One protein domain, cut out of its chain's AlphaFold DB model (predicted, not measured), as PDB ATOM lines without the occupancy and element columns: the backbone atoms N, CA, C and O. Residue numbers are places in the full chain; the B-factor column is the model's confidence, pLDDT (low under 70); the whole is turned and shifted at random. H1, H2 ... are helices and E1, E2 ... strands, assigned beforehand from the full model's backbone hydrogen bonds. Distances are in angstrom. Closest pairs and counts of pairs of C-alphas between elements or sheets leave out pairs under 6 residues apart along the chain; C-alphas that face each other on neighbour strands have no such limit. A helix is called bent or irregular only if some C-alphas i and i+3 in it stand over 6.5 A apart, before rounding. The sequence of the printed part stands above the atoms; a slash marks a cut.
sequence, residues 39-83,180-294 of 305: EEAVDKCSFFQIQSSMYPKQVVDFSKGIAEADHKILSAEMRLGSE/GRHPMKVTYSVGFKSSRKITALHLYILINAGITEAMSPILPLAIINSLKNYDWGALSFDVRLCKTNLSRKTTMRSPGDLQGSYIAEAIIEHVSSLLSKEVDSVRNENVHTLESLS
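AT A GLANCE: This is residues 39 to 83 and 180 to 294 of the 305 residues of a protein of Capsicum baccatum (UniProt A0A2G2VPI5). A twisted sheet of four strands forms the core, with the longer helices H3 and H4 packed over one face and the short helices H1 and H2 on the other, near opposite ends of edge strand E4. The short helix H5 folds back from the end of H4, and the last helix, H6, is apart from the other named elements. The printed part has 160 residues, with six named helices and four named strands in the order H1 H2 E1 E2 E3 H3 E4 H4 H5 H6. The sheet is mixed, in the order E1, E2, E3, E4, with E3 and E4 parallel and the other neighbours antiparallel; the class is mixed, helices and strands. The whole is compact, with a radius of gyration of the C-alphas of 15.9 A, and only just elongated, with spans of 46 by 30 by 29 A.

IN THESE COORDINATES: The printed part begins with H1, residues 39 to 43, whose C-alpha 39 is at (318.380, 393.349, 235.062). H2 holds residues 62 to 67. E1, residues 71 to 80, is 25.7 A long and bends by 59 degrees at residue 75. E2, residues 184 to 192, is 24.9 A long. E3, residues 198 to 210, is the longest strand by residues and measures 34.4 A, from C-alpha 198 at (296.690, 405.479, 218.611). H3, residues 216 to 227, is 17.4 A long and only just irregular: C-alphas 217 and 220 are 6.8 A apart. E4, residues 234 to 243, is 29.6 A long. H4, residues 257 to 275, is the longest helix by residues, at 27.0 A. H5 holds residues 279 to 286, and H6, residues 290 to 294, ends at C-alpha 294, (298.913, 398.881, 202.309).

HOW THE PARTS SIT: E1 and E2 are antiparallel at 163 degrees, with N 78 and O 186 2.9 A apart, within hydrogen-bond range. E2 and E3 form a hairpin, antiparallel at 176 degrees, with N 187 and O 204 within range at 2.9 A. E3 and E4 are parallel at 9 degrees, with N 203 and O 236 within range at 3.0 A. E3, H3 and E4 make a strand-helix-strand unit, two parallel neighbour strands with a helix between, and its crossover is right-handed. There are three layers, with helices on both faces of the sheet: H3 and H4 on one face, H2 on the other. H3 is on the sheet over E3 and E4 at a height of 9.4 A, along the strands at 22 degrees to E3 on the local plane. With its residues 222 to 227, H3 touches H4, the closest C-alphas being those of Ile 223 and Gly 260, 4.1 A apart; they run the same way at a steep tilt of 40 degrees. H4 is on the sheet too, and its residues 268 to 273 touch H5, about perpendicular at 73 degrees; the C-alphas of Ser 272 and Val 279 are closest, 5.3 A apart. H5 only grazes the sheet, with residues 282 to 286. H2 is on the opposite face, only just over E3, at a height of 7.2 A. H1 is on the same face as H2, only just over E4, at a height of 8.6 A. Every O i to N i+4 pair is within hydrogen-bond range in H1, H2, H4, H5 and H6; in H3, 6 of 8 are.

THE WHOLE: The C-alphas of Ser 195 and Asn 245 are the two farthest apart, at 46.4 A. Residues 84 to 179 are not printed, and C-alphas 83 and 180 are 5.3 A apart across this cut, which lies between E1 and E2. The links H1 to H2 and E4 to H4 are long; in the first, residues 47 to 48 pair antiparallel with residues 241 to 242 of E4. The mean pLDDT of the printed part is 94.0, and the model's confidence is under 70 at residues 59 to 60 and 294.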
ATOM      1  N   GLU A  39     317.693 392.145 234.610       97.19
ATOM      2  CA  GLU A  39     318.380 393.349 235.062       97.19
ATOM      3  C   GLU A  39     319.896 393.124 235.125       97.19
ATOM      4  O   GLU A  39     320.642 393.841 234.468       97.19
ATOM      5  N   GLU A  40     320.348 392.041 235.764       97.75
ATOM      6  CA  GLU A  40     321.773 391.674 235.790       97.75
ATOM      7  C   GLU A  40     322.338 391.416 234.385       97.75
ATOM      8  O   GLU A  40     323.505 391.704 234.115       97.75
ATOM      9  N   ALA A  41     321.529 390.855 233.478       97.62
ATOM     10  CA  ALA A  41     321.950 390.639 232.098       97.62
ATOM     11  C   ALA A  41     322.139 391.967 231.357       97.62
ATOM     12  O   ALA A  41     323.061 392.081 230.553       97.62
ATOM     13  N   VAL A  42     321.302 392.969 231.637       97.62
ATOM     14  CA  VAL A  42     321.457 394.323 231.094       97.62
ATOM     15  C   VAL A  42     322.703 394.992 231.660       97.62
ATOM     16  O   VAL A  42     323.523 395.464 230.873       97.62
ATOM     17  N   ASP A  43     322.887 394.963 232.980       97.38
ATOM     18  CA  ASP A  43     324.026 395.594 233.659       97.38
ATOM     19  C   ASP A  43     325.371 395.039 233.172       97.38
ATOM     20  O   ASP A  43     326.353 395.769 233.045       97.38
ATOM     21  N   LYS A  44     325.412 393.741 232.846       96.88
ATOM     22  CA  LYS A  44     326.602 393.057 232.321       96.88
ATOM     23  C   LYS A  44     326.667 392.993 230.792       96.88
ATOM     24  O   LYS A  44     327.540 392.309 230.260       96.88
ATOM     25  N   CYS A  45     325.754 393.646 230.070       96.75
ATOM     26  CA  CYS A  45     325.654 393.579 228.606       96.75
ATOM     27  C   CYS A  45     325.620 392.137 228.042       96.75
ATOM     28  O   CYS A  45     326.134 391.858 226.957       96.75
ATOM     29  N   SER A  46     325.013 391.205 228.780       97.44
ATOM     30  CA  SER A  46     324.933 389.780 228.458       97.44
ATOM     31  C   SER A  46     323.732 389.497 227.555       97.44
ATOM     32  O   SER A  46     322.636 389.159 228.017       97.44
ATOM     33  N   PHE A  47     323.943 389.620 226.245       97.25
ATOM     34  CA  PHE A  47     322.909 389.412 225.233       97.25
ATOM     35  C   PHE A  47     323.331 388.402 224.166       97.25
ATOM     36  O   PHE A  47     324.508 388.291 223.820       97.25
ATOM     37  N   PHE A  48     322.353 387.695 223.610       96.56
ATOM     38  CA  PHE A  48     322.524 386.969 222.356       96.56
ATOM     39  C   PHE A  48     322.320 387.903 221.165       96.56
ATOM     40  O   PHE A  48     321.479 388.803 221.207       96.56
ATOM     41  N   GLN A  49     323.081 387.681 220.095       91.94
ATOM     42  CA  GLN A  49     322.947 388.460 218.869       91.94
ATOM     43  C   GLN A  49     321.789 387.920 218.030       91.94
ATOM     44  O   GLN A  49     321.739 386.737 217.701       91.94
ATOM     45  N   ILE A  50     320.860 388.797 217.653       87.56
ATOM     46  CA  ILE A  50     319.784 388.456 216.722       87.56
ATOM     47  C   ILE A  50     320.290 388.739 215.307       87.56
ATOM     48  O   ILE A  50     320.699 389.858 215.002       87.56
ATOM     49  N   GLN A  51     320.260 387.730 214.436       84.94
ATOM     50  CA  GLN A  51     320.618 387.911 213.028       84.94
ATOM     51  C   GLN A  51     319.683 388.933 212.374       84.94
ATOM     52  O   GLN A  51     318.469 388.879 212.568       84.94
ATOM     53  N   SER A  52     320.234 389.831 211.552       81.88
ATOM     54  CA  SER A  52     319.463 390.916 210.926       81.88
ATOM     55  C   SER A  52     318.272 390.413 210.100       81.88
ATOM     56  O   SER A  52     317.230 391.061 210.089       81.88
ATOM     57  N   SER A  53     318.383 389.234 209.479       79.88
ATOM     58  CA  SER A  53     317.294 388.594 208.725       79.88
ATOM     59  C   SER A  53     316.108 388.148 209.589       79.88
ATOM     60  O   SER A  53     315.000 388.024 209.074       79.88
ATOM     61  N   MET A  54     316.327 387.909 210.885       76.69
ATOM     62  CA  MET A  54     315.297 387.509 211.851       76.69
ATOM     63  C   MET A  54     314.754 388.693 212.658       76.69
ATOM     64  O   MET A  54     313.773 388.540 213.384       76.69
ATOM     65  N   TYR A  55     315.375 389.872 212.553       84.00
ATOM     66  CA  TYR A  55     314.921 391.056 213.270       84.00
ATOM     67  C   TYR A  55     313.790 391.748 212.490       84.00
ATOM     68  O   TYR A  55     313.953 392.038 211.300       84.00
ATOM     69  N   PRO A  56     312.632 392.025 213.116       80.50
ATOM     70  CA  PRO A  56     311.531 392.682 212.429       80.50
ATOM     71  C   PRO A  56     311.930 394.088 211.966       80.50
ATOM     72  O   PRO A  56     312.652 394.816 212.649       80.50
ATOM     73  N   LYS A  57     311.442 394.488 210.788       77.56
ATOM     74  CA  LYS A  57     311.694 395.829 210.247       77.56
ATOM     75  C   LYS A  57     311.026 396.885 211.130       77.56
ATOM     76  O   LYS A  57     309.841 396.756 211.445       77.56
ATOM     77  N   GLN A  58     311.789 397.917 211.494       72.69
ATOM     78  CA  GLN A  58     311.281 399.109 212.182       72.69
ATOM     79  C   GLN A  58     310.236 399.822 211.317       72.69
ATOM     80  O   GLN A  58     310.367 399.833 210.090       72.69
ATOM     81  N   VAL A  59     309.229 400.431 211.946       65.94
ATOM     82  CA  VAL A  59     308.133 401.121 211.253       65.94
ATOM     83  C   VAL A  59     308.025 402.570 211.753       65.94
ATOM     84  O   VAL A  59     307.615 402.821 212.876       65.94
ATOM     85  N   VAL A  60     308.322 403.531 210.868       69.06
ATOM     86  CA  VAL A  60     307.979 404.969 210.987       69.06
ATOM     87  C   VAL A  60     308.671 405.751 212.133       69.06
ATOM     88  O   VAL A  60     309.197 405.215 213.104       69.06
ATOM     89  N   ASP A  61     308.719 407.075 211.964       78.88
ATOM     90  CA  ASP A  61     309.256 408.065 212.901       78.88
ATOM     91  C   ASP A  61     308.372 408.195 214.161       78.88
ATOM     92  O   ASP A  61     307.357 408.901 214.169       78.88
ATOM     93  N   PHE A  62     308.771 407.510 215.239       85.94
ATOM     94  CA  PHE A  62     308.109 407.580 216.548       85.94
ATOM     95  C   PHE A  62     307.974 409.020 217.065       85.94
ATOM     96  O   PHE A  62     306.933 409.369 217.626       85.94
ATOM     97  N   SER A  63     308.982 409.873 216.845       88.25
ATOM     98  CA  SER A  63     308.988 411.262 217.320       88.25
ATOM     99  C   SER A  63     307.873 412.084 216.680       88.25
ATOM    100  O   SER A  63     307.269 412.933 217.337       88.25
ATOM    101  N   LYS A  64     307.552 411.805 215.414       88.00
ATOM    102  CA  LYS A  64     306.423 412.438 214.733       88.00
ATOM    103  C   LYS A  64     305.087 411.958 215.302       88.00
ATOM    104  O   LYS A  64     304.266 412.779 215.701       88.00
ATOM    105  N   GLY A  65     304.884 410.644 215.400       90.31
ATOM    106  CA  GLY A  65     303.612 410.090 215.879       90.31
ATOM    107  C   GLY A  65     303.294 410.473 217.332       90.31
ATOM    108  O   GLY A  65     302.143 410.761 217.664       90.31
ATOM    109  N   ILE A  66     304.310 410.558 218.201       93.94
ATOM    110  CA  ILE A  66     304.126 410.984 219.597       93.94
ATOM    111  C   ILE A  66     303.858 412.492 219.721       93.94
ATOM    112  O   ILE A  66     303.243 412.924 220.697       93.94
ATOM    113  N   ALA A  67     304.306 413.315 218.768       95.12
ATOM    114  CA  ALA A  67     304.020 414.751 218.753       95.12
ATOM    115  C   ALA A  67     302.555 415.051 218.390       95.12
ATOM    116  O   ALA A  67     302.004 416.037 218.866       95.12
ATOM    117  N   GLU A  68     301.918 414.177 217.606       94.50
ATOM    118  CA  GLU A  68     300.514 414.288 217.178       94.50
ATOM    119  C   GLU A  68     299.496 413.763 218.212       94.50
ATOM    120  O   GLU A  68     298.289 413.804 217.966       94.50
ATOM    121  N   ALA A  69     299.965 413.225 219.341       97.50
ATOM    122  CA  ALA A  69     299.123 412.644 220.380       97.50
ATOM    123  C   ALA A  69     298.545 413.706 221.332       97.50
ATOM    124  O   ALA A  69     299.290 414.548 221.840       97.50
ATOM    125  N   ASP A  70     297.254 413.589 221.657       98.19
ATOM    126  CA  ASP A  70     296.599 414.408 222.691       98.19
ATOM    127  C   ASP A  70     297.017 413.956 224.099       98.19
ATOM    128  O   ASP A  70     297.215 414.769 225.000       98.19
ATOM    129  N   HIS A  71     297.156 412.638 224.281       98.19
ATOM    130  CA  HIS A  71     297.455 411.976 225.548       98.19
ATOM    131  C   HIS A  71     298.623 411.009 225.380       98.19
ATOM    132  O   HIS A  71     298.849 410.455 224.299       98.19
ATOM    133  N   LYS A  72     299.390 410.808 226.456       98.12
ATOM    134  CA  LYS A  72     300.601 409.980 226.442       98.12
ATOM    135  C   LYS A  72     300.704 409.160 227.715       98.12
ATOM    136  O   LYS A  72     300.540 409.691 228.810       98.12
ATOM    137  N   ILE A  73     301.062 407.893 227.563       98.31
ATOM    138  CA  ILE A  73     301.574 407.053 228.646       98.31
ATOM    139  C   ILE A  73     303.056 406.858 228.352       98.31
ATOM    140  O   ILE A  73     303.408 406.374 227.277       98.31
ATOM    141  N   LEU A  74     303.924 407.271 229.273       97.81
ATOM    142  CA  LEU A  74     305.372 407.261 229.072       97.81
ATOM    143  C   LEU A  74     306.034 406.276 230.029       97.81
ATOM    144  O   LEU A  74     305.805 406.335 231.234       97.81
ATOM    145  N   SER A  75     306.888 405.411 229.483       97.06
ATOM    146  CA  SER A  75     307.727 404.474 230.238       97.06
ATOM    147  C   SER A  75     306.957 403.581 231.226       97.06
ATOM    148  O   SER A  75     307.444 403.288 232.319       97.06
ATOM    149  N   ALA A  76     305.761 403.128 230.845       98.50
ATOM    150  CA  ALA A  76     305.020 402.143 231.624       98.50
ATOM    151  C   ALA A  76     305.696 400.769 231.516       98.50
ATOM    152  O   ALA A  76     306.210 400.404 230.458       98.50
ATOM    153  N   GLU A  77     305.692 400.000 232.604       98.19
ATOM    154  CA  GLU A  77     306.317 398.678 232.656       98.19
ATOM    155  C   GLU A  77     305.282 397.561 232.821       98.19
ATOM    156  O   GLU A  77     304.306 397.696 233.557       98.19
ATOM    157  N   MET A  78     305.537 396.419 232.185       97.62
ATOM    158  CA  MET A  78     304.852 395.158 232.461       97.62
ATOM    159  C   MET A  78     305.851 393.995 232.489       97.62
ATOM    160  O   MET A  78     306.886 394.011 231.815       97.62
ATOM    161  N   ARG A  79     305.544 392.963 233.279       97.75
ATOM    162  CA  ARG A  79     306.344 391.738 233.391       97.75
ATOM    163  C   ARG A  79     305.485 390.534 233.048       97.75
ATOM    164  O   ARG A  79     304.392 390.390 233.587       97.75
ATOM    165  N   LEU A  80     306.002 389.653 232.198       97.50
ATOM    166  CA  LEU A  80     305.374 388.368 231.900       97.50
ATOM    167  C   LEU A  80     306.229 387.253 232.506       97.50
ATOM    168  O   LEU A  80     307.448 387.200 232.305       97.50
ATOM    169  N   GLY A  81     305.577 386.372 233.264       95.50
ATOM    170  CA  GLY A  81     306.206 385.225 233.911       95.50
ATOM    171  C   GLY A  81     306.562 384.095 232.939       95.50
ATOM    172  O   GLY A  81     306.162 384.078 231.779       95.50
ATOM    173  N   SER A  82     307.324 383.125 233.442       95.19
ATOM    174  CA  SER A  82     307.602 381.876 232.728       95.19
ATOM    175  C   SER A  82     306.437 380.900 232.905       95.19
ATOM    176  O   SER A  82     305.780 380.889 233.942       95.19
ATOM    177  N   GLU A  83     306.260 380.008 231.936       95.81
ATOM    178  CA  GLU A  83     305.242 378.952 231.952       95.81
ATOM    179  C   GLU A  83     305.915 377.591 231.721       95.81
ATOM    180  O   GLU A  83     306.808 377.491 230.875       95.81
ATOM    181  N   GLY A 180     310.932 376.355 229.961       92.94
ATOM    182  CA  GLY A 180     309.565 376.796 229.700       92.94
ATOM    183  C   GLY A 180     309.503 377.973 228.735       92.94
ATOM    184  O   GLY A 180     310.499 378.274 228.067       92.94
ATOM    185  N   ARG A 181     308.356 378.656 228.717       96.38
ATOM    186  CA  ARG A 181     308.175 379.933 228.015       96.38
ATOM    187  C   ARG A 181     309.134 380.991 228.555       96.38
ATOM    188  O   ARG A 181     309.453 381.015 229.745       96.38
ATOM    189  N   HIS A 182     309.590 381.875 227.679       97.69
ATOM    190  CA  HIS A 182     310.478 382.977 228.029       97.69
ATOM    191  C   HIS A 182     309.760 384.014 228.899       97.69
ATOM    192  O   HIS A 182     308.782 384.601 228.427       97.69
ATOM    193  N   PRO A 183     310.237 384.280 230.129       97.19
ATOM    194  CA  PRO A 183     309.800 385.452 230.867       97.19
ATOM    195  C   PRO A 183     310.389 386.714 230.226       97.19
ATOM    196  O   PRO A 183     311.475 386.676 229.634       97.19
ATOM    197  N   MET A 184     309.680 387.831 230.357       97.81
ATOM    198  CA  MET A 184     310.093 389.102 229.763       97.81
ATOM    199  C   MET A 184     309.748 390.303 230.634       97.81
ATOM    200  O   MET A 184     308.775 390.290 231.394       97.81
ATOM    201  N   LYS A 185     310.554 391.351 230.476       98.56
ATOM    202  CA  LYS A 185     310.271 392.702 230.954       98.56
ATOM    203  C   LYS A 185     310.007 393.579 229.734       98.56
ATOM    204  O   LYS A 185     310.806 393.583 228.800       98.56
ATOM    205  N   VAL A 186     308.891 394.294 229.745       98.69
ATOM    206  CA  VAL A 186     308.476 395.181 228.658       98.69
ATOM    207  C   VAL A 186     308.300 396.576 229.231       98.69
ATOM    208  O   VAL A 186     307.554 396.761 230.191       98.69
ATOM    209  N   THR A 187     308.968 397.549 228.628       98.69
ATOM    210  CA  THR A 187     308.753 398.972 228.879       98.69
ATOM    211  C   THR A 187     308.156 399.580 227.621       98.69
ATOM    212  O   THR A 187     308.636 399.303 226.524       98.69
ATOM    213  N   TYR A 188     307.112 400.392 227.743       98.62
ATOM    214  CA  TYR A 188     306.469 400.996 226.582       98.62
ATOM    215  C   TYR A 188     306.097 402.456 226.797       98.62
ATOM    216  O   TYR A 188     305.879 402.918 227.918       98.62
ATOM    217  N   SER A 189     306.023 403.182 225.686       98.50
ATOM    218  CA  SER A 189     305.454 404.525 225.620       98.50
ATOM    219  C   SER A 189     304.468 404.594 224.464       98.50
ATOM    220  O   SER A 189     304.815 404.215 223.348       98.50
ATOM    221  N   VAL A 190     303.253 405.071 224.721       98.50
ATOM    222  CA  VAL A 190     302.171 405.126 223.731       98.50
ATOM    223  C   VAL A 190     301.559 406.523 223.681       98.50
ATOM    224  O   VAL A 190     301.311 407.144 224.717       98.50
ATOM    225  N   GLY A 191     301.346 407.016 222.464       98.31
ATOM    226  CA  GLY A 191     300.639 408.255 222.161       98.31
ATOM    227  C   GLY A 191     299.297 407.964 221.506       98.31
ATOM    228  O   GLY A 191     299.210 407.110 220.626       98.31
ATOM    229  N   PHE A 192     298.251 408.662 221.933       98.50
ATOM    230  CA  PHE A 192     296.902 408.462 221.416       98.50
ATOM    231  C   PHE A 192     296.065 409.739 221.496       98.50
ATOM    232  O   PHE A 192     296.335 410.656 222.273       98.50
ATOM    233  N   LYS A 193     295.037 409.804 220.652       98.25
ATOM    234  CA  LYS A 193     294.091 410.918 220.575       98.25
ATOM    235  C   LYS A 193     292.896 410.691 221.490       98.25
ATOM    236  O   LYS A 193     292.534 409.559 221.806       98.25
ATOM    237  N   SER A 194     292.193 411.770 221.815       97.81
ATOM    238  CA  SER A 194     290.901 411.725 222.513       97.81
ATOM    239  C   SER A 194     289.834 410.955 221.719       97.81
ATOM    240  O   SER A 194     288.873 410.448 222.294       97.81
ATOM    241  N   SER A 195     290.025 410.810 220.398       96.75
ATOM    242  CA  SER A 195     289.203 409.965 219.521       96.75
ATOM    243  C   SER A 195     289.429 408.459 219.699       96.75
ATOM    244  O   SER A 195     288.724 407.680 219.065       96.75
ATOM    245  N   ARG A 196     290.369 408.048 220.567       97.88
ATOM    246  CA  ARG A 196     290.853 406.669 220.799       97.88
ATOM    247  C   ARG A 196     291.853 406.151 219.763       97.88
ATOM    248  O   ARG A 196     292.399 405.066 219.952       97.88
ATOM    249  N   LYS A 197     292.134 406.914 218.702       97.56
ATOM    250  CA  LYS A 197     293.128 406.525 217.697       97.56
ATOM    251  C   LYS A 197     294.535 406.621 218.286       97.56
ATOM    252  O   LYS A 197     294.932 407.686 218.763       97.56
ATOM    253  N   ILE A 198     295.281 405.527 218.233       97.44
ATOM    254  CA  ILE A 198     296.690 405.479 218.611       97.44
ATOM    255  C   ILE A 198     297.523 406.074 217.475       97.44
ATOM    256  O   ILE A 198     297.250 405.848 216.297       97.44
ATOM    257  N   THR A 199     298.512 406.886 217.839       96.12
ATOM    258  CA  THR A 199     299.379 407.591 216.886       96.12
ATOM    259  C   THR A 199     300.817 407.097 216.925       96.12
ATOM    260  O   THR A 199     301.523 407.213 215.922       96.12
ATOM    261  N   ALA A 200     301.268 406.568 218.066       96.19
ATOM    262  CA  ALA A 200     302.596 405.993 218.199       96.19
ATOM    263  C   ALA A 200     302.693 404.977 219.337       96.19
ATOM    264  O   ALA A 200     302.107 405.173 220.402       96.19
ATOM    265  N   LEU A 201     303.540 403.968 219.151       96.81
ATOM    266  CA  LEU A 201     303.988 403.032 220.172       96.81
ATOM    267  C   LEU A 201     305.506 402.830 220.067       96.81
ATOM    268  O   LEU A 201     306.035 402.504 219.005       96.81
ATOM    269  N   HIS A 202     306.204 402.989 221.189       96.75
ATOM    270  CA  HIS A 202     307.582 402.544 221.359       96.75
ATOM    271  C   HIS A 202     307.649 401.434 222.406       96.75
ATOM    272  O   HIS A 202     307.077 401.575 223.489       96.75
ATOM    273  N   LEU A 203     308.369 400.358 222.094       97.38
ATOM    274  CA  LEU A 203     308.556 399.193 222.957       97.38
ATOM    275  C   LEU A 203     310.038 398.922 223.221       97.38
ATOM    276  O   LEU A 203     310.836 398.839 222.296       97.38
ATOM    277  N   TYR A 204     310.384 398.658 224.471       97.62
ATOM    278  CA  TYR A 204     311.647 398.043 224.852       97.62
ATOM    279  C   TYR A 204     311.362 396.698 225.516       97.62
ATOM    280  O   TYR A 204     310.741 396.642 226.578       97.62
ATOM    281  N   ILE A 205     311.766 395.607 224.867       98.25
ATOM    282  CA  ILE A 205     311.430 394.239 225.268       98.25
ATOM    283  C   ILE A 205     312.711 393.488 225.605       98.25
ATOM    284  O   ILE A 205     313.550 393.222 224.746       98.25
ATOM    285  N   LEU A 206     312.827 393.075 226.859       98.50
ATOM    286  CA  LEU A 206     313.901 392.223 227.346       98.50
ATOM    287  C   LEU A 206     313.364 390.809 227.554       98.50
ATOM    288  O   LEU A 206     312.494 390.584 228.395       98.50
ATOM    289  N   ILE A 207     313.889 389.847 226.797       98.06
ATOM    290  CA  ILE A 207     313.457 388.447 226.813       98.06
ATOM    291  C   ILE A 207     314.544 387.602 227.470       98.06
ATOM    292  O   ILE A 207     315.667 387.545 226.973       98.06
ATOM    293  N   ASN A 208     314.229 386.884 228.547       97.81
ATOM    294  CA  ASN A 208     315.191 385.967 229.157       97.81
ATOM    295  C   ASN A 208     315.273 384.654 228.358       97.81
ATOM    296  O   ASN A 208     314.347 383.840 228.391       97.81
ATOM    297  N   ALA A 209     316.385 384.439 227.651       96.88
ATOM    298  CA  ALA A 209     316.619 383.257 226.819       96.88
ATOM    299  C   ALA A 209     317.246 382.073 227.590       96.88
ATOM    300  O   ALA A 209     317.204 380.925 227.132       96.88
ATOM    301  N   GLY A 210     317.779 382.320 228.787       96.19
ATOM    302  CA  GLY A 210     318.579 381.345 229.528       96.19
ATOM    303  C   GLY A 210     320.006 381.230 228.987       96.19
ATOM    304  O   GLY A 210     320.524 382.143 228.341       96.19
ATOM    305  N   ILE A 211     320.648 380.093 229.258       94.75
ATOM    306  CA  ILE A 211     322.092 379.909 229.030       94.75
ATOM    307  C   ILE A 211     322.504 379.727 227.563       94.75
ATOM    308  O   ILE A 211     323.665 379.933 227.214       94.75
ATOM    309  N   THR A 212     321.573 379.338 226.691       92.56
ATOM    310  CA  THR A 212     321.816 379.096 225.256       92.56
ATOM    311  C   THR A 212     320.624 379.571 224.426       92.56
ATOM    312  O   THR A 212     319.490 379.499 224.891       92.56
ATOM    313  N   GLU A 213     320.880 380.018 223.193       90.62
ATOM    314  CA  GLU A 213     319.881 380.649 222.314       90.62
ATOM    315  C   GLU A 213     318.698 379.734 221.974       90.62
ATOM    316  O   GLU A 213     317.541 380.109 222.170       90.62
ATOM    317  N   ALA A 214     318.986 378.534 221.454       89.25
ATOM    318  CA  ALA A 214     318.030 377.687 220.731       89.25
ATOM    319  C   ALA A 214     317.060 378.482 219.853       89.25
ATOM    320  O   ALA A 214     317.502 379.195 218.969       89.25
ATOM    321  N   MET A 215     315.752 378.374 220.100       89.75
ATOM    322  CA  MET A 215     314.729 379.024 219.287       89.75
ATOM    323  C   MET A 215     314.386 380.439 219.767       89.75
ATOM    324  O   MET A 215     313.451 381.039 219.257       89.75
ATOM    325  N   SER A 216     315.099 380.999 220.748       94.38
ATOM    326  CA  SER A 216     314.848 382.372 221.220       94.38
ATOM    327  C   SER A 216     314.946 383.440 220.113       94.38
ATOM    328  O   SER A 216     314.121 384.353 220.134       94.38
ATOM    329  N   PRO A 217     315.866 383.336 219.125       93.75
ATOM    330  CA  PRO A 217     315.975 384.296 218.021       93.75
ATOM    331  C   PRO A 217     314.732 384.467 217.142       93.75
ATOM    332  O   PRO A 217     314.627 385.492 216.476       93.75
ATOM    333  N   ILE A 218     313.773 383.532 217.158       91.81
ATOM    334  CA  ILE A 218     312.533 383.671 216.372       91.81
ATOM    335  C   ILE A 218     311.498 384.577 217.057       91.81
ATOM    336  O   ILE A 218     310.597 385.100 216.403       91.81
ATOM    337  N   LEU A 219     311.600 384.747 218.381       94.81
ATOM    338  CA  LEU A 219     310.574 385.417 219.180       94.81
ATOM    339  C   LEU A 219     310.376 386.894 218.841       94.81
ATOM    340  O   LEU A 219     309.216 387.295 218.784       94.81
ATOM    341  N   PRO A 220     311.423 387.715 218.611       95.00
ATOM    342  CA  PRO A 220     311.234 389.123 218.275       95.00
ATOM    343  C   PRO A 220     310.302 389.314 217.076       95.00
ATOM    344  O   PRO A 220     309.363 390.101 217.151       95.00
ATOM    345  N   LEU A 221     310.504 388.544 216.001       93.00
ATOM    346  CA  LEU A 221     309.656 388.607 214.812       93.00
ATOM    347  C   LEU A 221     308.205 388.217 215.126       93.00
ATOM    348  O   LEU A 221     307.292 388.952 214.762       93.00
ATOM    349  N   ALA A 222     307.993 387.098 215.822       94.56
ATOM    350  CA  ALA A 222     306.651 386.623 216.169       94.56
ATOM    351  C   ALA A 222     305.902 387.596 217.097       94.56
ATOM    352  O   ALA A 222     304.743 387.922 216.848       94.56
ATOM    353  N   ILE A 223     306.580 388.129 218.120       96.44
ATOM    354  CA  ILE A 223     306.015 389.119 219.049       96.44
ATOM    355  C   ILE A 223     305.564 390.364 218.284       96.44
ATOM    356  O   ILE A 223     304.427 390.797 218.445       96.44
ATOM    357  N   ILE A 224     306.434 390.928 217.440       94.56
ATOM    358  CA  ILE A 224     306.113 392.151 216.696       94.56
ATOM    359  C   ILE A 224     305.021 391.903 215.652       94.56
ATOM    360  O   ILE A 224     304.139 392.742 215.500       94.56
ATOM    361  N   ASN A 225     305.022 390.759 214.967       92.56
ATOM    362  CA  ASN A 225     303.954 390.422 214.022       92.56
ATOM    363  C   ASN A 225     302.599 390.298 214.723       92.56
ATOM    364  O   ASN A 225     301.617 390.849 214.244       92.56
ATOM    365  N   SER A 226     302.552 389.640 215.880       94.31
ATOM    366  CA  SER A 226     301.315 389.525 216.649       94.31
ATOM    367  C   SER A 226     300.878 390.847 217.284       94.31
ATOM    368  O   SER A 226     299.683 391.060 217.485       94.31
ATOM    369  N   LEU A 227     301.815 391.733 217.620       94.06
ATOM    370  CA  LEU A 227     301.508 393.080 218.091       94.06
ATOM    371  C   LEU A 227     300.822 393.898 216.982       94.06
ATOM    372  O   LEU A 227     299.857 394.606 217.251       94.06
ATOM    373  N   LYS A 228     301.259 393.741 215.725       91.81
ATOM    374  CA  LYS A 228     300.688 394.368 214.514       91.81
ATOM    375  C   LYS A 228     299.314 393.815 214.101       91.81
ATOM    376  O   LYS A 228     298.913 393.951 212.953       91.81
ATOM    377  N   ASN A 229     298.581 393.188 215.019       91.19
ATOM    378  CA  ASN A 229     297.145 392.971 214.839       91.19
ATOM    379  C   ASN A 229     296.352 394.286 214.977       91.19
ATOM    380  O   ASN A 229     295.222 394.370 214.498       91.19
ATOM    381  N   TYR A 230     296.957 395.304 215.596       95.31
ATOM    382  CA  TYR A 230     296.456 396.673 215.638       95.31
ATOM    383  C   TYR A 230     297.355 397.622 214.840       95.31
ATOM    384  O   TYR A 230     298.574 397.459 214.780       95.31
ATOM    385  N   ASP A 231     296.732 398.661 214.295       93.81
ATOM    386  CA  ASP A 231     297.372 399.823 213.703       93.81
ATOM    387  C   ASP A 231     297.809 400.795 214.810       93.81
ATOM    388  O   ASP A 231     297.007 401.558 215.358       93.81
ATOM    389  N   TRP A 232     299.105 400.757 215.124       93.69
ATOM    390  CA  TRP A 232     299.750 401.586 216.146       93.69
ATOM    391  C   TRP A 232     300.192 402.966 215.636       93.69
ATOM    392  O   TRP A 232     300.820 403.717 216.388       93.69
ATOM    393  N   GLY A 233     299.924 403.306 214.370       91.50
ATOM    394  CA  GLY A 233     300.531 404.465 213.724       91.50
ATOM    395  C   GLY A 233     302.049 404.296 213.608       91.50
ATOM    396  O   GLY A 233     302.532 403.416 212.899       91.50
ATOM    397  N   ALA A 234     302.827 405.134 214.296       91.81
ATOM    398  CA  ALA A 234     304.282 404.984 214.333       91.81
ATOM    399  C   ALA A 234     304.718 403.888 215.322       91.81
ATOM    400  O   ALA A 234     304.480 404.019 216.521       91.81
ATOM    401  N   LEU A 235     305.403 402.838 214.857       91.62
ATOM    402  CA  LEU A 235     305.775 401.679 215.677       91.62
ATOM    403  C   LEU A 235     307.294 401.453 215.720       91.62
ATOM    404  O   LEU A 235     307.903 400.883 214.812       91.62
ATOM    405  N   SER A 236     307.896 401.810 216.852       93.06
ATOM    406  CA  SER A 236     309.320 401.614 217.131       93.06
ATOM    407  C   SER A 236     309.535 400.560 218.217       93.06
ATOM    408  O   SER A 236     308.745 400.450 219.153       93.06
ATOM    409  N   PHE A 237     310.617 399.784 218.129       93.81
ATOM    410  CA  PHE A 237     310.932 398.790 219.158       93.81
ATOM    411  C   PHE A 237     312.430 398.470 219.285       93.81
ATOM    412  O   PHE A 237     313.149 398.416 218.292       93.81
ATOM    413  N   ASP A 238     312.904 398.170 220.491       94.12
ATOM    414  CA  ASP A 238     314.197 397.516 220.749       94.12
ATOM    415  C   ASP A 238     313.925 396.210 221.510       94.12
ATOM    416  O   ASP A 238     313.345 396.216 222.597       94.12
ATOM    417  N   VAL A 239     314.277 395.076 220.899       95.88
ATOM    418  CA  VAL A 239     314.073 393.743 221.472       95.88
ATOM    419  C   VAL A 239     315.425 393.087 221.710       95.88
ATOM    420  O   VAL A 239     316.179 392.854 220.765       95.88
ATOM    421  N   ARG A 240     315.710 392.713 222.962       96.50
ATOM    422  CA  ARG A 240     316.966 392.055 223.345       96.50
ATOM    423  C   ARG A 240     316.733 390.688 223.961       96.50
ATOM    424  O   ARG A 240     315.846 390.494 224.792       96.50
ATOM    425  N   LEU A 241     317.591 389.744 223.585       97.38
ATOM    426  CA  LEU A 241     317.639 388.406 224.165       97.38
ATOM    427  C   LEU A 241     318.692 388.375 225.272       97.38
ATOM    428  O   LEU A 241     319.887 388.298 224.996       97.38
ATOM    429  N   CYS A 242     318.257 388.430 226.525       98.19
ATOM    430  CA  CYS A 242     319.117 388.350 227.698       98.19
ATOM    431  C   CYS A 242     319.664 386.927 227.868       98.19
ATOM    432  O   CYS A 242     318.894 385.966 228.001       98.19
ATOM    433  N   LYS A 243     320.992 386.803 227.911       97.94
ATOM    434  CA  LYS A 243     321.698 385.563 228.235       97.94
ATOM    435  C   LYS A 243     321.902 385.488 229.745       97.94
ATOM    436  O   LYS A 243     322.600 386.320 230.321       97.94
ATOM    437  N   THR A 244     321.311 384.474 230.369       97.25
ATOM    438  CA  THR A 244     321.357 384.241 231.824       97.25
ATOM    439  C   THR A 244     321.861 382.831 232.130       97.25
ATOM    440  O   THR A 244     321.849 381.953 231.276       97.25
ATOM    441  N   ASN A 245     322.283 382.565 233.361       95.75
ATOM    442  CA  ASN A 245     322.693 381.246 233.845       95.75
ATOM    443  C   ASN A 245     321.504 380.346 234.236       95.75
ATOM    444  O   ASN A 245     321.690 379.330 234.900       95.75
ATOM    445  N   LEU A 246     320.281 380.693 233.817       94.62
ATOM    446  CA  LEU A 246     319.098 379.851 233.984       94.62
ATOM    447  C   LEU A 246     318.993 378.795 232.875       94.62
ATOM    448  O   LEU A 246     319.570 378.928 231.789       94.62
ATOM    449  N   SER A 247     318.184 377.758 233.122       91.75
ATOM    450  CA  SER A 247     317.852 376.754 232.110       91.75
ATOM    451  C   SER A 247     317.397 377.420 230.816       91.75
ATOM    452  O   SER A 247     316.476 378.242 230.808       91.75
ATOM    453  N   ARG A 248     318.033 377.017 229.710       91.06
ATOM    454  CA  ARG A 248     317.677 377.453 228.358       91.06
ATOM    455  C   ARG A 248     316.163 377.382 228.141       91.06
ATOM    456  O   ARG A 248     315.562 376.334 228.399       91.06
ATOM    457  N   LYS A 249     315.581 378.428 227.564       93.06
ATOM    458  CA  LYS A 249     314.177 378.463 227.137       93.06
ATOM    459  C   LYS A 249     314.014 377.943 225.702       93.06
ATOM    460  O   LYS A 249     314.992 377.691 224.998       93.06
ATOM    461  N   THR A 250     312.783 377.675 225.283       91.31
ATOM    462  CA  THR A 250     312.477 377.211 223.918       91.31
ATOM    463  C   THR A 250     311.053 377.598 223.538       91.31
ATOM    464  O   THR A 250     310.317 378.141 224.361       91.31
ATOM    465  N   THR A 251     310.671 377.335 222.292       91.50
ATOM    466  CA  THR A 251     309.300 377.496 221.804       91.50
ATOM    467  C   THR A 251     308.293 376.806 222.714       91.50
ATOM    468  O   THR A 251     308.449 375.633 223.047       91.50
ATOM    469  N   MET A 252     307.235 377.531 223.054       95.06
ATOM    470  CA  MET A 252     306.018 376.994 223.650       95.06
ATOM    471  C   MET A 252     304.837 377.354 222.753       95.06
ATOM    472  O   MET A 252     304.958 378.275 221.949       95.06
ATOM    473  N   ARG A 253     303.720 376.624 222.869       95.62
ATOM    474  CA  ARG A 253     302.482 376.863 222.105       95.62
ATOM    475  C   ARG A 253     302.212 378.366 221.915       95.62
ATOM    476  O   ARG A 253     302.190 379.106 222.902       95.62
ATOM    477  N   SER A 254     302.038 378.780 220.658       95.44
ATOM    478  CA  SER A 254     302.025 380.189 220.224       95.44
ATOM    479  C   SER A 254     303.339 380.915 220.576       95.44
ATOM    480  O   SER A 254     303.362 381.733 221.504       95.44
ATOM    481  N   PRO A 255     304.464 380.546 219.927       94.19
ATOM    482  CA  PRO A 255     305.795 381.007 220.305       94.19
ATOM    483  C   PRO A 255     306.003 382.477 219.935       94.19
ATOM    484  O   PRO A 255     306.330 382.806 218.803       94.19
ATOM    485  N   GLY A 256     305.872 383.365 220.919       95.25
ATOM    486  CA  GLY A 256     305.992 384.807 220.716       95.25
ATOM    487  C   GLY A 256     304.649 385.462 220.425       95.25
ATOM    488  O   GLY A 256     304.393 386.523 220.985       95.25
ATOM    489  N   ASP A 257     303.758 384.807 219.672       96.25
ATOM    490  CA  ASP A 257     302.428 385.350 219.363       96.25
ATOM    491  C   ASP A 257     301.604 385.614 220.627       96.25
ATOM    492  O   ASP A 257     301.090 386.709 220.811       96.25
ATOM    493  N   LEU A 258     301.556 384.658 221.568       96.75
ATOM    494  CA  LEU A 258     300.827 384.854 222.829       96.75
ATOM    495  C   LEU A 258     301.335 386.090 223.578       96.75
ATOM    496  O   LEU A 258     300.551 386.863 224.121       96.75
ATOM    497  N   GLN A 259     302.657 386.261 223.621       97.88
ATOM    498  CA  GLN A 259     303.267 387.382 224.320       97.88
ATOM    499  C   GLN A 259     303.008 388.703 223.589       97.88
ATOM    500  O   GLN A 259     302.675 389.685 224.241       97.88
ATOM    501  N   GLY A 260     303.083 388.717 222.254       97.75
ATOM    502  CA  GLY A 260     302.739 389.878 221.432       97.75
ATOM    503  C   GLY A 260     301.282 390.305 221.599       97.75
ATOM    504  O   GLY A 260     301.026 391.471 221.891       97.75
ATOM    505  N   SER A 261     300.334 389.365 221.508       97.69
ATOM    506  CA  SER A 261     298.911 389.622 221.767       97.69
ATOM    507  C   SER A 261     298.667 390.146 223.180       97.69
ATOM    508  O   SER A 261     297.949 391.125 223.343       97.69
ATOM    509  N   TYR A 262     299.274 389.536 224.202       98.06
ATOM    510  CA  TYR A 262     299.105 389.987 225.584       98.06
ATOM    511  C   TYR A 262     299.614 391.422 225.781       98.06
ATOM    512  O   TYR A 262     298.928 392.237 226.393       98.06
ATOM    513  N   ILE A 263     300.796 391.743 225.241       98.56
ATOM    514  CA  ILE A 263     301.361 393.099 225.303       98.56
ATOM    515  C   ILE A 263     300.424 394.093 224.609       98.56
ATOM    516  O   ILE A 263     300.129 395.139 225.181       98.56
ATOM    517  N   ALA A 264     299.937 393.762 223.410       98.31
ATOM    518  CA  ALA A 264     299.002 394.596 222.663       98.31
ATOM    519  C   ALA A 264     297.727 394.890 223.469       98.31
ATOM    520  O   ALA A 264     297.386 396.055 223.673       98.31
ATOM    521  N   GLU A 265     297.058 393.852 223.973       98.38
ATOM    522  CA  GLU A 265     295.817 394.000 224.739       98.38
ATOM    523  C   GLU A 265     296.026 394.780 226.038       98.38
ATOM    524  O   GLU A 265     295.245 395.675 226.345       98.38
ATOM    525  N   ALA A 266     297.118 394.521 226.763       98.44
ATOM    526  CA  ALA A 266     297.428 395.253 227.987       98.44
ATOM    527  C   ALA A 266     297.632 396.758 227.730       98.44
ATOM    528  O   ALA A 266     297.225 397.591 228.542       98.44
ATOM    529  N   ILE A 267     298.240 397.126 226.596       98.69
ATOM    530  CA  ILE A 267     298.390 398.533 226.197       98.69
ATOM    531  C   ILE A 267     297.028 399.132 225.825       98.69
ATOM    532  O   ILE A 267     296.710 400.229 226.283       98.69
ATOM    533  N   ILE A 268     296.215 398.423 225.036       98.62
ATOM    534  CA  ILE A 268     294.870 398.871 224.638       98.62
ATOM    535  C   ILE A 268     293.981 399.105 225.866       98.62
ATOM    536  O   ILE A 268     293.330 400.146 225.965       98.62
ATOM    537  N   GLU A 269     293.993 398.189 226.836       98.44
ATOM    538  CA  GLU A 269     293.252 398.333 228.091       98.44
ATOM    539  C   GLU A 269     293.737 399.534 228.913       98.44
ATOM    540  O   GLU A 269     292.918 400.295 229.432       98.44
ATOM    541  N   HIS A 270     295.053 399.771 228.982       98.56
ATOM    542  CA  HIS A 270     295.598 400.933 229.687       98.56
ATOM    543  C   HIS A 270     295.174 402.257 229.025       98.56
ATOM    544  O   HIS A 270     294.749 403.185 229.718       98.56
ATOM    545  N   VAL A 271     295.210 402.331 227.690       98.62
ATOM    546  CA  VAL A 271     294.704 403.483 226.922       98.62
ATOM    547  C   VAL A 271     293.210 403.698 227.181       98.62
ATOM    548  O   VAL A 271     292.777 404.821 227.450       98.62
ATOM    549  N   SER A 272     292.420 402.623 227.144       98.56
ATOM    550  CA  SER A 272     290.976 402.664 227.384       98.56
ATOM    551  C   SER A 272     290.628 403.193 228.772       98.56
ATOM    552  O   SER A 272     289.737 404.035 228.909       98.56
ATOM    553  N   SER A 273     291.361 402.728 229.787       98.25
ATOM    554  CA  SER A 273     291.216 403.161 231.176       98.25
ATOM    555  C   SER A 273     291.483 404.661 231.320       98.25
ATOM    556  O   SER A 273     290.658 405.385 231.877       98.25
ATOM    557  N   LEU A 274     292.572 405.163 230.723       97.94
ATOM    558  CA  LEU A 274     292.926 406.585 230.787       97.94
ATOM    559  C   LEU A 274     291.874 407.473 230.104       97.94
ATOM    560  O   LEU A 274     291.516 408.524 230.631       97.94
ATOM    561  N   LEU A 275     291.324 407.035 228.968       98.00
ATOM    562  CA  LEU A 275     290.257 407.757 228.266       98.00
ATOM    563  C   LEU A 275     288.871 407.604 228.917       98.00
ATOM    564  O   LEU A 275     287.932 408.280 228.489       98.00
ATOM    565  N   SER A 276     288.722 406.715 229.908       97.81
ATOM    566  CA  SER A 276     287.421 406.311 230.463       97.81
ATOM    567  C   SER A 276     286.431 405.898 229.363       97.81
ATOM    568  O   SER A 276     285.290 406.368 229.304       97.81
ATOM    569  N   LYS A 277     286.897 405.059 228.432       97.50
ATOM    570  CA  LYS A 277     286.101 404.508 227.325       97.50
ATOM    571  C   LYS A 277     285.999 402.993 227.436       97.50
ATOM    572  O   LYS A 277     286.804 402.356 228.109       97.50
ATOM    573  N   GLU A 278     285.016 402.437 226.738       97.81
ATOM    574  CA  GLU A 278     284.895 400.994 226.525       97.81
ATOM    575  C   GLU A 278     286.068 400.478 225.687       97.81
ATOM    576  O   GLU A 278     286.378 401.052 224.634       97.81
ATOM    577  N   VAL A 279     286.671 399.371 226.123       98.19
ATOM    578  CA  VAL A 279     287.877 398.794 225.508       98.19
ATOM    579  C   VAL A 279     287.647 398.381 224.058       98.19
ATOM    580  O   VAL A 279     288.462 398.694 223.192       98.19
ATOM    581  N   ASP A 280     286.488 397.800 223.748       98.19
ATOM    582  CA  ASP A 280     286.144 397.401 222.380       98.19
ATOM    583  C   ASP A 280     286.052 398.605 221.444       98.19
ATOM    584  O   ASP A 280     286.355 398.516 220.256       98.19
ATOM    585  N   SER A 281     285.697 399.770 221.982       97.94
ATOM    586  CA  SER A 281     285.647 401.001 221.207       97.94
ATOM    587  C   SER A 281     287.047 401.519 220.847       97.94
ATOM    588  O   SER A 281     287.207 402.139 219.799       97.94
ATOM    589  N   VAL A 282     288.057 401.237 221.679       98.38
ATOM    590  CA  VAL A 282     289.473 401.508 221.383       98.38
ATOM    591  C   VAL A 282     290.011 400.470 220.402       98.38
ATOM    592  O   VAL A 282     290.662 400.847 219.433       98.38
ATOM    593  N   ARG A 283     289.692 399.181 220.589       98.12
ATOM    594  CA  ARG A 283     290.062 398.114 219.643       98.12
ATOM    595  C   ARG A 283     289.565 398.430 218.234       98.12
ATOM    596  O   ARG A 283     290.364 398.490 217.309       98.12
ATOM    597  N   ASN A 284     288.271 398.720 218.082       96.75
ATOM    598  CA  ASN A 284     287.640 398.993 216.786       96.75
ATOM    599  C   ASN A 284     288.203 400.232 216.070       96.75
ATOM    600  O   ASN A 284     288.180 400.291 214.847       96.75
ATOM    601  N   GLU A 285     288.715 401.215 216.809       97.31
ATOM    602  CA  GLU A 285     289.367 402.398 216.226       97.31
ATOM    603  C   GLU A 285     290.784 402.086 215.699       97.31
ATOM    604  O   GLU A 285     291.326 402.805 214.857       97.31
ATOM    605  N   ASN A 286     291.401 401.016 216.208       96.69
ATOM    606  CA  ASN A 286     292.795 400.667 215.948       96.69
ATOM    607  C   ASN A 286     292.967 399.320 215.236       96.69
ATOM    608  O   ASN A 286     294.097 398.886 215.050       96.69
ATOM    609  N   VAL A 287     291.902 398.649 214.799       94.44
ATOM    610  CA  VAL A 287     292.038 397.563 213.816       94.44
ATOM    611  C   VAL A 287     292.480 398.144 212.476       94.44
ATOM    612  O   VAL A 287     292.177 399.291 212.140       94.44
ATOM    613  N   HIS A 288     293.215 397.358 211.699       91.31
ATOM    614  CA  HIS A 288     293.712 397.832 210.417       91.31
ATOM    615  C   HIS A 288     292.584 398.113 209.411       91.31
ATOM    616  O   HIS A 288     291.651 397.321 209.258       91.31
ATOM    617  N   THR A 289     292.723 399.210 208.663       88.19
ATOM    618  CA  THR A 289     291.960 399.448 207.434       88.19
ATOM    619  C   THR A 289     292.722 398.881 206.239       88.19
ATOM    620  O   THR A 289     293.903 398.535 206.332       88.19
ATOM    621  N   LEU A 290     292.070 398.811 205.075       84.25
ATOM    622  CA  LEU A 290     292.754 398.420 203.842       84.25
ATOM    623  C   LEU A 290     293.923 399.371 203.519       84.25
ATOM    624  O   LEU A 290     294.963 398.914 203.040       84.25
ATOM    625  N   GLU A 291     293.782 400.672 203.805       80.44
ATOM    626  CA  GLU A 291     294.868 401.630 203.596       80.44
ATOM    627  C   GLU A 291     296.031 401.408 204.566       80.44
ATOM    628  O   GLU A 291     297.181 401.408 204.122       80.44
ATOM    629  N   SER A 292     295.780 401.176 205.860       79.81
ATOM    630  CA  SER A 292     296.882 400.983 206.814       79.81
ATOM    631  C   SER A 292     297.655 399.686 206.553       79.81
ATOM    632  O   SER A 292     298.884 399.689 206.606       79.81
ATOM    633  N   LEU A 293     296.982 398.617 206.108       79.75
ATOM    634  CA  LEU A 293     297.662 397.401 205.635       79.75
ATOM    635  C   LEU A 293     298.561 397.663 204.423       79.75
ATOM    636  O   LEU A 293     299.616 397.047 204.299       79.75
ATOM    637  N   SER A 294     298.155 398.563 203.526       68.81
ATOM    638  CA  SER A 294     298.913 398.881 202.309       68.81
ATOM    639  C   SER A 294     300.231 399.613 202.573       68.81
ATOM    640  O   SER A 294     301.162 399.509 201.775       68.81
TER     641      SER A 294